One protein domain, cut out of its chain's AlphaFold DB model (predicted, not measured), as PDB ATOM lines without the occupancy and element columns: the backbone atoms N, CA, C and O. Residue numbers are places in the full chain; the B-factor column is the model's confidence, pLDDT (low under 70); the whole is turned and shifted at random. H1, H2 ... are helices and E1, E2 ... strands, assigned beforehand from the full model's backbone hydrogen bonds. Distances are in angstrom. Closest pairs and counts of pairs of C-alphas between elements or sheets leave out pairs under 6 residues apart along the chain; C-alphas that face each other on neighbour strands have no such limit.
ATOM      1  N   LYS A 432     138.115 -50.673  59.348       78.94
ATOM      2  CA  LYS A 432     137.933 -50.773  60.795       78.94
ATOM      3  C   LYS A 432     136.548 -51.351  61.074       78.94
ATOM      4  O   LYS A 432     135.538 -50.748  60.703       78.94
ATOM      5  N   VAL A 433     136.489 -52.502  61.742       74.38
ATOM      6  CA  VAL A 433     135.223 -53.029  62.269       74.38
ATOM      7  C   VAL A 433     134.776 -52.125  63.416       74.38
ATOM      8  O   VAL A 433     135.514 -51.917  64.379       74.38
ATOM      9  N   VAL A 434     133.570 -51.572  63.308       78.31
ATOM     10  CA  VAL A 434     132.964 -50.709  64.321       78.31
ATOM     11  C   VAL A 434     131.782 -51.452  64.933       78.31
ATOM     12  O   VAL A 434     130.808 -51.781  64.263       78.31
ATOM     13  N   LYS A 435     131.878 -51.732  66.234       80.50
ATOM     14  CA  LYS A 435     130.789 -52.310  67.022       80.50
ATOM     15  C   LYS A 435     129.862 -51.179  67.467       80.50
ATOM     16  O   LYS A 435     130.222 -50.422  68.367       80.50
ATOM     17  N   ARG A 436     128.687 -51.048  66.847       74.56
ATOM     18  CA  ARG A 436     127.673 -50.082  67.291       74.56
ATOM     19  C   ARG A 436     126.960 -50.584  68.558       74.56
ATOM     20  O   ARG A 436     126.606 -51.764  68.620       74.56
ATOM     21  N   PRO A 437     126.693 -49.710  69.548       55.50
ATOM     22  CA  PRO A 437     125.798 -50.017  70.660       55.50
ATOM     23  C   PRO A 437     124.334 -49.923  70.193       55.50
ATOM     24  O   PRO A 437     123.680 -48.894  70.347       55.50
ATOM     25  N   SER A 438     123.821 -50.987  69.572       54.88
ATOM     26  CA  SER A 438     122.431 -51.083  69.101       54.88
ATOM     27  C   SER A 438     121.518 -51.753  70.137       54.88
ATOM     28  O   SER A 438     121.118 -52.902  69.986       54.88
ATOM     29  N   GLY A 439     121.185 -51.017  71.201       55.41
ATOM     30  CA  GLY A 439     120.320 -51.510  72.281       55.41
ATOM     31  C   GLY A 439     120.987 -52.559  73.181       55.41
ATOM     32  O   GLY A 439     122.183 -52.833  73.069       55.41
ATOM     33  N   HIS A 440     120.218 -53.131  74.111       44.16
ATOM     34  CA  HIS A 440     120.774 -53.944  75.201       44.16
ATOM     35  C   HIS A 440     121.235 -55.363  74.814       44.16
ATOM     36  O   HIS A 440     122.021 -55.935  75.565       44.16
ATOM     37  N   TYR A 441     120.797 -55.928  73.677       46.34
ATOM     38  CA  TYR A 441     120.970 -57.370  73.406       46.34
ATOM     39  C   TYR A 441     121.556 -57.780  72.045       46.34
ATOM     40  O   TYR A 441     121.860 -58.958  71.867       46.34
ATOM     41  N   SER A 442     121.808 -56.869  71.098       45.25
ATOM     42  CA  SER A 442     122.596 -57.223  69.903       45.25
ATOM     43  C   SER A 442     123.446 -56.060  69.395       45.25
ATOM     44  O   SER A 442     122.952 -54.974  69.113       45.25
ATOM     45  N   ALA A 443     124.758 -56.270  69.279       58.12
ATOM     46  CA  ALA A 443     125.676 -55.249  68.788       58.12
ATOM     47  C   ALA A 443     125.915 -55.425  67.284       58.12
ATOM     48  O   ALA A 443     126.561 -56.384  66.858       58.12
ATOM     49  N   THR A 444     125.416 -54.489  66.481       63.03
ATOM     50  CA  THR A 444     125.638 -54.492  65.033       63.03
ATOM     51  C   THR A 444     127.099 -54.171  64.718       63.03
ATOM     52  O   THR A 444     127.623 -53.113  65.072       63.03
ATOM     53  N   LEU A 445     127.775 -55.108  64.049       65.81
ATOM     54  CA  LEU A 445     129.112 -54.904  63.499       65.81
ATOM     55  C   LEU A 445     128.979 -54.266  62.111       65.81
ATOM     56  O   LEU A 445     128.491 -54.905  61.179       65.81
ATOM     57  N   SER A 446     129.422 -53.020  61.967       74.81
ATOM     58  CA  SER A 446     129.660 -52.392  60.665       74.81
ATOM     59  C   SER A 446     131.148 -52.450  60.311       74.81
ATOM     60  O   SER A 446     132.006 -52.657  61.172       74.81
ATOM     61  N   ALA A 447     131.472 -52.269  59.030       70.94
ATOM     62  CA  ALA A 447     132.850 -52.096  58.579       70.94
ATOM     63  C   ALA A 447     132.976 -50.716  57.932       70.94
ATOM     64  O   ALA A 447     132.290 -50.439  56.946       70.94
ATOM     65  N   ARG A 448     133.843 -49.866  58.490       77.00
ATOM     66  CA  ARG A 448     134.166 -48.545  57.941       77.00
ATOM     67  C   ARG A 448     135.482 -48.594  57.185       77.00
ATOM     68  O   ARG A 448     136.488 -49.016  57.753       77.00
ATOM     69  N   CYS A 449     135.502 -48.128  55.940       72.25
ATOM     70  CA  CYS A 449     136.745 -47.907  55.208       72.25
ATOM     71  C   CYS A 449     137.608 -46.889  55.967       72.25
ATOM     72  O   CYS A 449     137.141 -45.800  56.297       72.25
ATOM     73  N   ILE A 450     138.875 -47.218  56.232       76.50
ATOM     74  CA  ILE A 450     139.773 -46.344  57.006       76.50
ATOM     75  C   ILE A 450     140.078 -45.041  56.244       76.50
ATOM     76  O   ILE A 450     140.309 -44.010  56.868       76.50
ATOM     77  N   LYS A 451     140.051 -45.063  54.901       71.69
ATOM     78  CA  LYS A 451     140.482 -43.936  54.049       71.69
ATOM     79  C   LYS A 451     139.371 -42.945  53.669       71.69
ATOM     80  O   LYS A 451     139.695 -41.789  53.425       71.69
ATOM     81  N   CYS A 452     138.105 -43.366  53.612       67.31
ATOM     82  CA  CYS A 452     136.963 -42.502  53.248       67.31
ATOM     83  C   CYS A 452     135.802 -42.537  54.259       67.31
ATOM     84  O   CYS A 452     134.740 -41.998  53.981       67.31
ATOM     85  N   ALA A 453     135.963 -43.204  55.409       68.94
ATOM     86  CA  ALA A 453     134.935 -43.422  56.439       68.94
ATOM     87  C   ALA A 453     133.651 -44.166  56.001       68.94
ATOM     88  O   ALA A 453     132.865 -44.534  56.880       68.94
ATOM     89  N   TYR A 454     133.464 -44.439  54.701       71.44
ATOM     90  CA  TYR A 454     132.295 -45.124  54.145       71.44
ATOM     91  C   TYR A 454     131.999 -46.442  54.865       71.44
ATOM     92  O   TYR A 454     132.906 -47.227  55.161       71.44
ATOM     93  N   GLU A 455     130.723 -46.677  55.157       67.88
ATOM     94  CA  GLU A 455     130.277 -47.682  56.111       67.88
ATOM     95  C   GLU A 455     129.292 -48.665  55.482       67.88
ATOM     96  O   GLU A 455     128.157 -48.315  55.173       67.88
ATOM     97  N   VAL A 456     129.709 -49.927  55.365       63.22
ATOM     98  CA  VAL A 456     128.817 -51.020  54.959       63.22
ATOM     99  C   VAL A 456     128.265 -51.707  56.209       63.22
ATOM    100  O   VAL A 456     128.985 -51.924  57.192       63.22
ATOM    101  N   SER A 457     126.989 -52.090  56.167       60.31
ATOM    102  CA  SER A 457     126.313 -52.838  57.229       60.31
ATOM    103  C   SER A 457     125.502 -54.006  56.669       60.31
ATOM    104  O   SER A 457     124.537 -53.790  55.939       60.31
ATOM    105  N   GLY A 458     125.843 -55.230  57.079       67.19
ATOM    106  CA  GLY A 458     125.007 -56.416  56.879       67.19
ATOM    107  C   GLY A 458     125.350 -57.278  55.660       67.19
ATOM    108  O   GLY A 458     126.317 -57.049  54.933       67.19
ATOM    109  N   ILE A 459     124.545 -58.325  55.466       62.56
ATOM    110  CA  ILE A 459     124.622 -59.228  54.311       62.56
ATOM    111  C   ILE A 459     123.761 -58.628  53.204       62.56
ATOM    112  O   ILE A 459     122.552 -58.511  53.378       62.56
ATOM    113  N   TYR A 460     124.361 -58.284  52.067       62.56
ATOM    114  CA  TYR A 460     123.610 -57.728  50.944       62.56
ATOM    115  C   TYR A 460     123.018 -58.865  50.107       62.56
ATOM    116  O   TYR A 460     123.750 -59.673  49.528       62.56
ATOM    117  N   SER A 461     121.691 -58.944  50.061       53.50
ATOM    118  CA  SER A 461     120.943 -59.884  49.226       53.50
ATOM    119  C   SER A 461     120.189 -59.126  48.144       53.50
ATOM    120  O   SER A 461     119.248 -58.398  48.438       53.50
ATOM    121  N   ASN A 462     120.587 -59.329  46.892       54.22
ATOM    122  CA  ASN A 462     119.895 -58.830  45.706       54.22
ATOM    123  C   ASN A 462     119.810 -59.993  44.699       54.22
ATOM    124  O   ASN A 462     120.677 -60.871  44.723       54.22
ATOM    125  N   THR A 463     118.720 -60.077  43.927       57.75
ATOM    126  CA  THR A 463     118.396 -61.206  43.017       57.75
ATOM    127  C   THR A 463     118.587 -62.617  43.611       57.75
ATOM    128  O   THR A 463     118.911 -63.573  42.911       57.75
ATOM    129  N   GLY A 464     118.384 -62.774  44.927       63.94
ATOM    130  CA  GLY A 464     118.548 -64.046  45.649       63.94
ATOM    131  C   GLY A 464     120.000 -64.453  45.949       63.94
ATOM    132  O   GLY A 464     120.220 -65.373  46.737       63.94
ATOM    133  N   ILE A 465     121.001 -63.753  45.406       70.25
ATOM    134  CA  ILE A 465     122.416 -64.011  45.696       70.25
ATOM    135  C   ILE A 465     122.814 -63.249  46.967       70.25
ATOM    136  O   ILE A 465     122.682 -62.027  47.055       70.25
ATOM    137  N   ARG A 466     123.312 -63.977  47.976       74.56
ATOM    138  CA  ARG A 466     123.762 -63.415  49.262       74.56
ATOM    139  C   ARG A 466     125.256 -63.108  49.212       74.56
ATOM    140  O   ARG A 466     126.085 -64.000  49.396       74.56
ATOM    141  N   TRP A 467     125.608 -61.845  49.009       78.50
ATOM    142  CA  TRP A 467     127.001 -61.414  48.941       78.50
ATOM    143  C   TRP A 467     127.570 -61.151  50.339       78.50
ATOM    144  O   TRP A 467     126.973 -60.464  51.172       78.50
ATOM    145  N   ARG A 468     128.761 -61.696  50.616       82.44
ATOM    146  CA  ARG A 468     129.489 -61.429  51.867       82.44
ATOM    147  C   ARG A 468     129.964 -59.974  51.874       82.44
ATOM    148  O   ARG A 468     130.629 -59.552  50.937       82.44
ATOM    149  N   GLN A 469     129.749 -59.244  52.969       80.50
ATOM    150  CA  GLN A 469     130.170 -57.840  53.129       80.50
ATOM    151  C   GLN A 469     131.651 -57.573  52.772       80.50
ATOM    152  O   GLN A 469     131.980 -56.538  52.190       80.50
ATOM    153  N   ARG A 470     132.544 -58.536  53.060       84.19
ATOM    154  CA  ARG A 470     133.976 -58.486  52.697       84.19
ATOM    155  C   ARG A 470     134.220 -58.335  51.186       84.19
ATOM    156  O   ARG A 470     135.241 -57.781  50.806       84.19
ATOM    157  N   PHE A 471     133.305 -58.813  50.342       87.12
ATOM    158  CA  PHE A 471     133.386 -58.677  48.888       87.12
ATOM    159  C   PHE A 471     133.102 -57.230  48.454       87.12
ATOM    160  O   PHE A 471     133.950 -56.623  47.816       87.12
ATOM    161  N   ILE A 472     131.992 -56.630  48.913       88.25
ATOM    162  CA  ILE A 472     131.670 -55.205  48.663       88.25
ATOM    163  C   ILE A 472     132.817 -54.301  49.138       88.25
ATOM    164  O   ILE A 472     133.212 -53.373  48.441       88.25
ATOM    165  N   SER A 473     133.400 -54.632  50.295       88.19
ATOM    166  CA  SER A 473     134.558 -53.922  50.856       88.19
ATOM    167  C   SER A 473     135.799 -53.997  49.949       88.19
ATOM    168  O   SER A 473     136.518 -53.012  49.838       88.19
ATOM    169  N   LYS A 474     136.046 -55.125  49.263       89.38
ATOM    170  CA  LYS A 474     137.125 -55.233  48.264       89.38
ATOM    171  C   LYS A 474     136.817 -54.483  46.959       89.38
ATOM    172  O   LYS A 474     137.753 -54.048  46.301       89.38
ATOM    173  N   CYS A 475     135.544 -54.340  46.586       90.75
ATOM    174  CA  CYS A 475     135.141 -53.617  45.377       90.75
ATOM    175  C   CYS A 475     135.178 -52.087  45.535       90.75
ATOM    176  O   CYS A 475     135.171 -51.389  44.530       90.75
ATOM    177  N   HIS A 476     135.172 -51.539  46.753       89.81
ATOM    178  CA  HIS A 476     135.110 -50.088  46.975       89.81
ATOM    179  C   HIS A 476     136.426 -49.388  46.572       89.81
ATOM    180  O   HIS A 476     137.471 -49.609  47.186       89.81
ATOM    181  N   LEU A 477     136.372 -48.483  45.590       88.50
ATOM    182  CA  LEU A 477     137.517 -47.688  45.126       88.50
ATOM    183  C   LEU A 477     137.737 -46.455  46.015       88.50
ATOM    184  O   LEU A 477     136.817 -45.964  46.665       88.50
ATOM    185  N   LYS A 478     138.968 -45.937  46.089       84.12
ATOM    186  CA  LYS A 478     139.265 -44.765  46.930       84.12
ATOM    187  C   LYS A 478     138.802 -43.474  46.243       84.12
ATOM    188  O   LYS A 478     139.456 -42.993  45.324       84.12
ATOM    189  N   THR A 479     137.737 -42.884  46.763       83.12
ATOM    190  CA  THR A 479     137.195 -41.581  46.358       83.12
ATOM    191  C   THR A 479     137.797 -40.426  47.168       83.12
ATOM    192  O   THR A 479     138.409 -40.631  48.221       83.12
ATOM    193  N   THR A 480     137.640 -39.198  46.667       80.12
ATOM    194  CA  THR A 480     137.878 -37.950  47.421       80.12
ATOM    195  C   THR A 480     136.600 -37.406  48.065       80.12
ATOM    196  O   THR A 480     136.679 -36.800  49.129       80.12
ATOM    197  N   SER A 481     135.439 -37.657  47.450       80.06
ATOM    198  CA  SER A 481     134.113 -37.470  48.052       80.06
ATOM    199  C   SER A 481     133.786 -38.632  48.997       80.06
ATOM    200  O   SER A 481     134.095 -39.788  48.692       80.06
ATOM    201  N   VAL A 482     133.173 -38.332  50.143       76.00
ATOM    202  CA  VAL A 482     132.628 -39.342  51.074       76.00
ATOM    203  C   VAL A 482     131.197 -39.725  50.681       76.00
ATOM    204  O   VAL A 482     130.768 -40.849  50.934       76.00
ATOM    205  N   ASP A 483     130.487 -38.797  50.040       81.69
ATOM    206  CA  ASP A 483     129.073 -38.903  49.689       81.69
ATOM    207  C   ASP A 483     128.840 -39.734  48.413       81.69
ATOM    208  O   ASP A 483     127.780 -40.338  48.259       81.69
ATOM    209  N   ASP A 484     129.862 -39.847  47.553       84.69
ATOM    210  CA  ASP A 484     129.846 -40.605  46.294       84.69
ATOM    211  C   ASP A 484     130.699 -41.894  46.388       84.69
ATOM    212  O   ASP A 484     131.854 -41.905  45.948       84.69
ATOM    213  N   PRO A 485     130.196 -43.005  46.964       87.06
ATOM    214  CA  PRO A 485     130.939 -44.261  47.053       87.06
ATOM    215  C   PRO A 485     131.032 -44.955  45.686       87.06
ATOM    216  O   PRO A 485     130.045 -45.465  45.151       87.06
ATOM    217  N   ILE A 486     132.246 -45.017  45.138       91.81
ATOM    218  CA  ILE A 486     132.542 -45.638  43.841       91.81
ATOM    219  C   ILE A 486     133.054 -47.072  44.031       91.81
ATOM    220  O   ILE A 486     133.868 -47.349  44.913       91.81
ATOM    221  N   TYR A 487     132.631 -47.983  43.153       92.94
ATOM    222  CA  TYR A 487     133.022 -49.393  43.152       92.94
ATOM    223  C   TYR A 487     133.644 -49.828  41.820       92.94
ATOM    224  O   TYR A 487     133.245 -49.357  40.759       92.94
ATOM    225  N   GLY A 488     134.583 -50.771  41.885       92.88
ATOM    226  CA  GLY A 488     135.208 -51.459  40.757       92.88
ATOM    227  C   GLY A 488     134.849 -52.946  40.730       92.88
ATOM    228  O   GLY A 488     134.678 -53.575  41.778       92.88
ATOM    229  N   CYS A 489     134.754 -53.537  39.538       92.56
ATOM    230  CA  CYS A 489     134.596 -54.986  39.397       92.56
ATOM    231  C   CYS A 489     135.956 -55.694  39.476       92.56
ATOM    232  O   CYS A 489     136.746 -55.622  38.536       92.56
ATOM    233  N   ILE A 490     136.198 -56.421  40.572       91.06
ATOM    234  CA  ILE A 490     137.458 -57.142  40.828       91.06
ATOM    235  C   ILE A 490     137.830 -58.065  39.655       91.06
ATOM    236  O   ILE A 490     138.954 -57.997  39.175       91.06
ATOM    237  N   PHE A 491     136.883 -58.850  39.131       90.06
ATOM    238  CA  PHE A 491     137.157 -59.804  38.048       90.06
ATOM    239  C   PHE A 491     137.569 -59.129  36.729       90.06
ATOM    240  O   PHE A 491     138.421 -59.642  36.019       90.06
ATOM    241  N   CYS A 492     137.023 -57.951  36.400       89.25
ATOM    242  CA  CYS A 492     137.467 -57.198  35.219       89.25
ATOM    243  C   CYS A 492     138.860 -56.575  35.393       89.25
ATOM    244  O   CYS A 492     139.571 -56.416  34.402       89.25
ATOM    245  N   ILE A 493     139.235 -56.234  36.631       86.25
ATOM    246  CA  ILE A 493     140.568 -55.727  36.986       86.25
ATOM    247  C   ILE A 493     141.594 -56.875  36.939       86.25
ATOM    248  O   ILE A 493     142.688 -56.689  36.412       86.25
ATOM    249  N   GLU A 494     141.231 -58.062  37.439       86.88
ATOM    250  CA  GLU A 494     142.054 -59.285  37.399       86.88
ATOM    251  C   GLU A 494     142.242 -59.822  35.967       86.88
ATOM    252  O   GLU A 494     143.359 -60.172  35.597       86.88
ATOM    253  N   ASP A 495     141.198 -59.803  35.127       86.69
ATOM    254  CA  ASP A 495     141.285 -60.151  33.697       86.69
ATOM    255  C   ASP A 495     141.982 -59.067  32.836       86.69
ATOM    256  O   ASP A 495     142.085 -59.226  31.619       86.69
ATOM    257  N   HIS A 496     142.399 -57.934  33.420       78.94
ATOM    258  CA  HIS A 496     142.926 -56.755  32.709       78.94
ATOM    259  C   HIS A 496     142.024 -56.225  31.569       78.94
ATOM    260  O   HIS A 496     142.505 -55.622  30.611       78.94
ATOM    261  N   ARG A 497     140.697 -56.403  31.671       73.31
ATOM    262  CA  ARG A 497     139.730 -55.902  30.665       73.31
ATOM    263  C   ARG A 497     139.553 -54.381  30.712       73.31
ATOM    264  O   ARG A 497     139.050 -53.805  29.756       73.31
ATOM    265  N   THR A 498     139.967 -53.740  31.802       64.75
ATOM    266  CA  THR A 498     140.115 -52.282  31.914       64.75
ATOM    267  C   THR A 498     141.448 -51.859  31.298       64.75
ATOM    268  O   THR A 498     142.463 -51.812  31.994       64.75
ATOM    269  N   VAL A 499     141.462 -51.611  29.986       46.03
ATOM    270  CA  VAL A 499     142.693 -51.261  29.248       46.03
ATOM    271  C   VAL A 499     143.034 -49.765  29.367       46.03
ATOM    272  O   VAL A 499     144.202 -49.397  29.267       46.03
ATOM    273  N   GLU A 500     142.045 -48.911  29.649       53.94
ATOM    274  CA  GLU A 500     142.217 -47.466  29.851       53.94
ATOM    275  C   GLU A 500     141.655 -47.002  31.207       53.94
ATOM    276  O   GLU A 500     140.658 -47.543  31.691       53.94
ATOM    277  N   ASP A 501     142.232 -45.932  31.772       50.38
ATOM    278  CA  ASP A 501     141.836 -45.280  33.043       50.38
ATOM    279  C   ASP A 501     140.392 -44.715  33.058       50.38
ATOM    280  O   ASP A 501     139.974 -44.053  34.014       50.38
ATOM    281  N   HIS A 502     139.631 -44.905  31.980       51.31
ATOM    282  CA  HIS A 502     138.303 -44.334  31.767       51.31
ATOM    283  C   HIS A 502     137.223 -45.387  31.463       51.31
ATOM    284  O   HIS A 502     136.045 -45.030  31.452       51.31
ATOM    285  N   ASP A 503     137.578 -46.663  31.248       58.69
ATOM    286  CA  ASP A 503     136.659 -47.618  30.613       58.69
ATOM    287  C   ASP A 503     135.978 -48.635  31.568       58.69
ATOM    288  O   ASP A 503     136.600 -49.451  32.251       58.69
ATOM    289  N   ALA A 504     134.645 -48.577  31.575       59.38
ATOM    290  CA  ALA A 504     133.683 -49.661  31.823       59.38
ATOM    291  C   ALA A 504     133.734 -50.570  33.086       59.38
ATOM    292  O   ALA A 504     133.054 -51.601  33.091       59.38
ATOM    293  N   THR A 505     134.385 -50.209  34.204       71.88
ATOM    294  CA  THR A 505     134.150 -50.914  35.502       71.88
ATOM    295  C   THR A 505     133.778 -50.038  36.693       71.88
ATOM    296  O   THR A 505     133.769 -50.529  37.819       71.88
ATOM    297  N   VAL A 506     133.506 -48.754  36.478       86.81
ATOM    298  CA  VAL A 506     133.254 -47.782  37.551       86.81
ATOM    299  C   VAL A 506     131.752 -47.709  37.849       86.81
ATOM    300  O   VAL A 506     130.966 -47.272  37.012       86.81
ATOM    301  N   PHE A 507     131.343 -48.145  39.042       90.38
ATOM    302  CA  PHE A 507     129.942 -48.209  39.472       90.38
ATOM    303  C   PHE A 507     129.670 -47.247  40.627       90.38
ATOM    304  O   PHE A 507     130.301 -47.341  41.677       90.38
ATOM    305  N   PHE A 508     128.669 -46.383  40.475       91.50
ATOM    306  CA  PHE A 508     128.216 -45.448  41.518       91.50
ATOM    307  C   PHE A 508     127.189 -46.067  42.484       91.50
ATOM    308  O   PHE A 508     126.672 -45.396  43.372       91.50
ATOM    309  N   SER A 509     126.848 -47.351  42.317       88.94
ATOM    310  CA  SER A 509     125.923 -48.049  43.213       88.94
ATOM    311  C   SER A 509     126.232 -49.540  43.341       88.94
ATOM    312  O   SER A 509     126.601 -50.215  42.380       88.94
ATOM    313  N   VAL A 510     125.995 -50.084  44.536       90.31
ATOM    314  CA  VAL A 510     126.143 -51.520  44.832       90.31
ATOM    315  C   VAL A 510     125.244 -52.377  43.922       90.31
ATOM    316  O   VAL A 510     125.651 -53.444  43.466       90.31
ATOM    317  N   THR A 511     124.050 -51.885  43.577       86.06
ATOM    318  CA  THR A 511     123.117 -52.551  42.654       86.06
ATOM    319  C   THR A 511     123.664 -52.640  41.227       86.06
ATOM    320  O   THR A 511     123.528 -53.684  40.591       86.06
ATOM    321  N   SER A 512     124.308 -51.584  40.709       87.88
ATOM    322  CA  SER A 512     124.891 -51.610  39.357       87.88
ATOM    323  C   SER A 512     126.135 -52.507  39.286       87.88
ATOM    324  O   SER A 512     126.243 -53.308  38.355       87.88
ATOM    325  N   LEU A 513     126.978 -52.490  40.327       91.50
ATOM    326  CA  LEU A 513     128.070 -53.450  40.519       91.50
ATOM    327  C   LEU A 513     127.556 -54.903  40.485       91.50
ATOM    328  O   LEU A 513     128.070 -55.718  39.719       91.50
ATOM    329  N   PHE A 514     126.520 -55.248  41.262       89.69
ATOM    330  CA  PHE A 514     125.981 -56.616  41.265       89.69
ATOM    331  C   PHE A 514     125.281 -57.004  39.958       89.69
ATOM    332  O   PHE A 514     125.420 -58.145  39.514       89.69
ATOM    333  N   ARG A 515     124.607 -56.063  39.285       84.94
ATOM    334  CA  ARG A 515     124.028 -56.266  37.946       84.94
ATOM    335  C   ARG A 515     125.102 -56.572  36.893       84.94
ATOM    336  O   ARG A 515     124.845 -57.359  35.985       84.94
ATOM    337  N   HIS A 516     126.296 -55.991  37.017       89.50
ATOM    338  CA  HIS A 516     127.454 -56.334  36.189       89.50
ATOM    339  C   HIS A 516     128.065 -57.689  36.587       89.50
ATOM    340  O   HIS A 516     128.295 -58.527  35.722       89.50
ATOM    341  N   LEU A 517     128.267 -57.955  37.881       88.75
ATOM    342  CA  LEU A 517     128.830 -59.225  38.368       88.75
ATOM    343  C   LEU A 517     127.970 -60.445  38.009       88.75
ATOM    344  O   LEU A 517     128.511 -61.513  37.745       88.75
ATOM    345  N   ALA A 518     126.648 -60.289  37.922       86.56
ATOM    346  CA  ALA A 518     125.742 -61.334  37.442       86.56
ATOM    347  C   ALA A 518     125.937 -61.703  35.952       86.56
ATOM    348  O   ALA A 518     125.418 -62.728  35.516       86.56
ATOM    349  N   ARG A 519     126.669 -60.886  35.177       85.50
ATOM    350  CA  ARG A 519     127.027 -61.139  33.767       85.50
ATOM    351  C   ARG A 519     128.404 -61.779  33.597       85.50
ATOM    352  O   ARG A 519     128.726 -62.204  32.491       85.50
TER     353      ARG A 519
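This is residues 432 to 519 of the 526 residues of an uncharacterized protein of Monilinia fructigena (UniProt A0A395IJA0). This elongated model has little regular structure: the hairpin E1 and E2 makes an arm at one end, H1 lies near the middle, with H2 and H3 near it and the tiny hairpin E3 and E4 just before it in the chain, and loop 495 to 504 makes the other end. Of 88 printed residues, 35 are in E1 E2 E3 E4 H1 H2 H3, in chain order; the class is mixed, with two antiparallel sheets. It is only just loose, close to compact (radius of gyration of the C-alphas 14.6 A), spanning 50 by 32 by 19 A.

E1, residues 432 to 435, and E2, residues 445 to 449, form an antiparallel hairpin; N 434 and O 446, 2.9 A apart, are within hydrogen-bond range. E3, residues 460 to 462, and E4, residues 465 to 467, form another; N 467 and O 460 are 2.9 A apart. H1, residues 469 to 475, is close to but not clearly touching H3, residues 510 to 517, about perpendicular at 74 degrees; their closest C-alphas, Ile 472 and Val 510, are 7.7 A apart. H1 is likewise close to H2, residues 490 to 494, but not clearly touching; the closest C-alphas, Cys 475 and Ile 490, are 6.2 A apart. In H1, H2 and H3 every O i to N i+4 pair is within range.

E1 begins at C-alpha 432 (137.933, -50.773, 60.795). E2 is 13.3 A long, H1 10.1 A. H3, 10.4 A, ends at C-alpha 517 (128.830, -59.225, 38.368).

The farthest C-alphas, His 440 and Val 499, are 51.0 A apart. The printed part has no cut; links H1 to H2 and H2 to H3 are long. pLDDT is under 70 in 28 residues, among them 455 to 464.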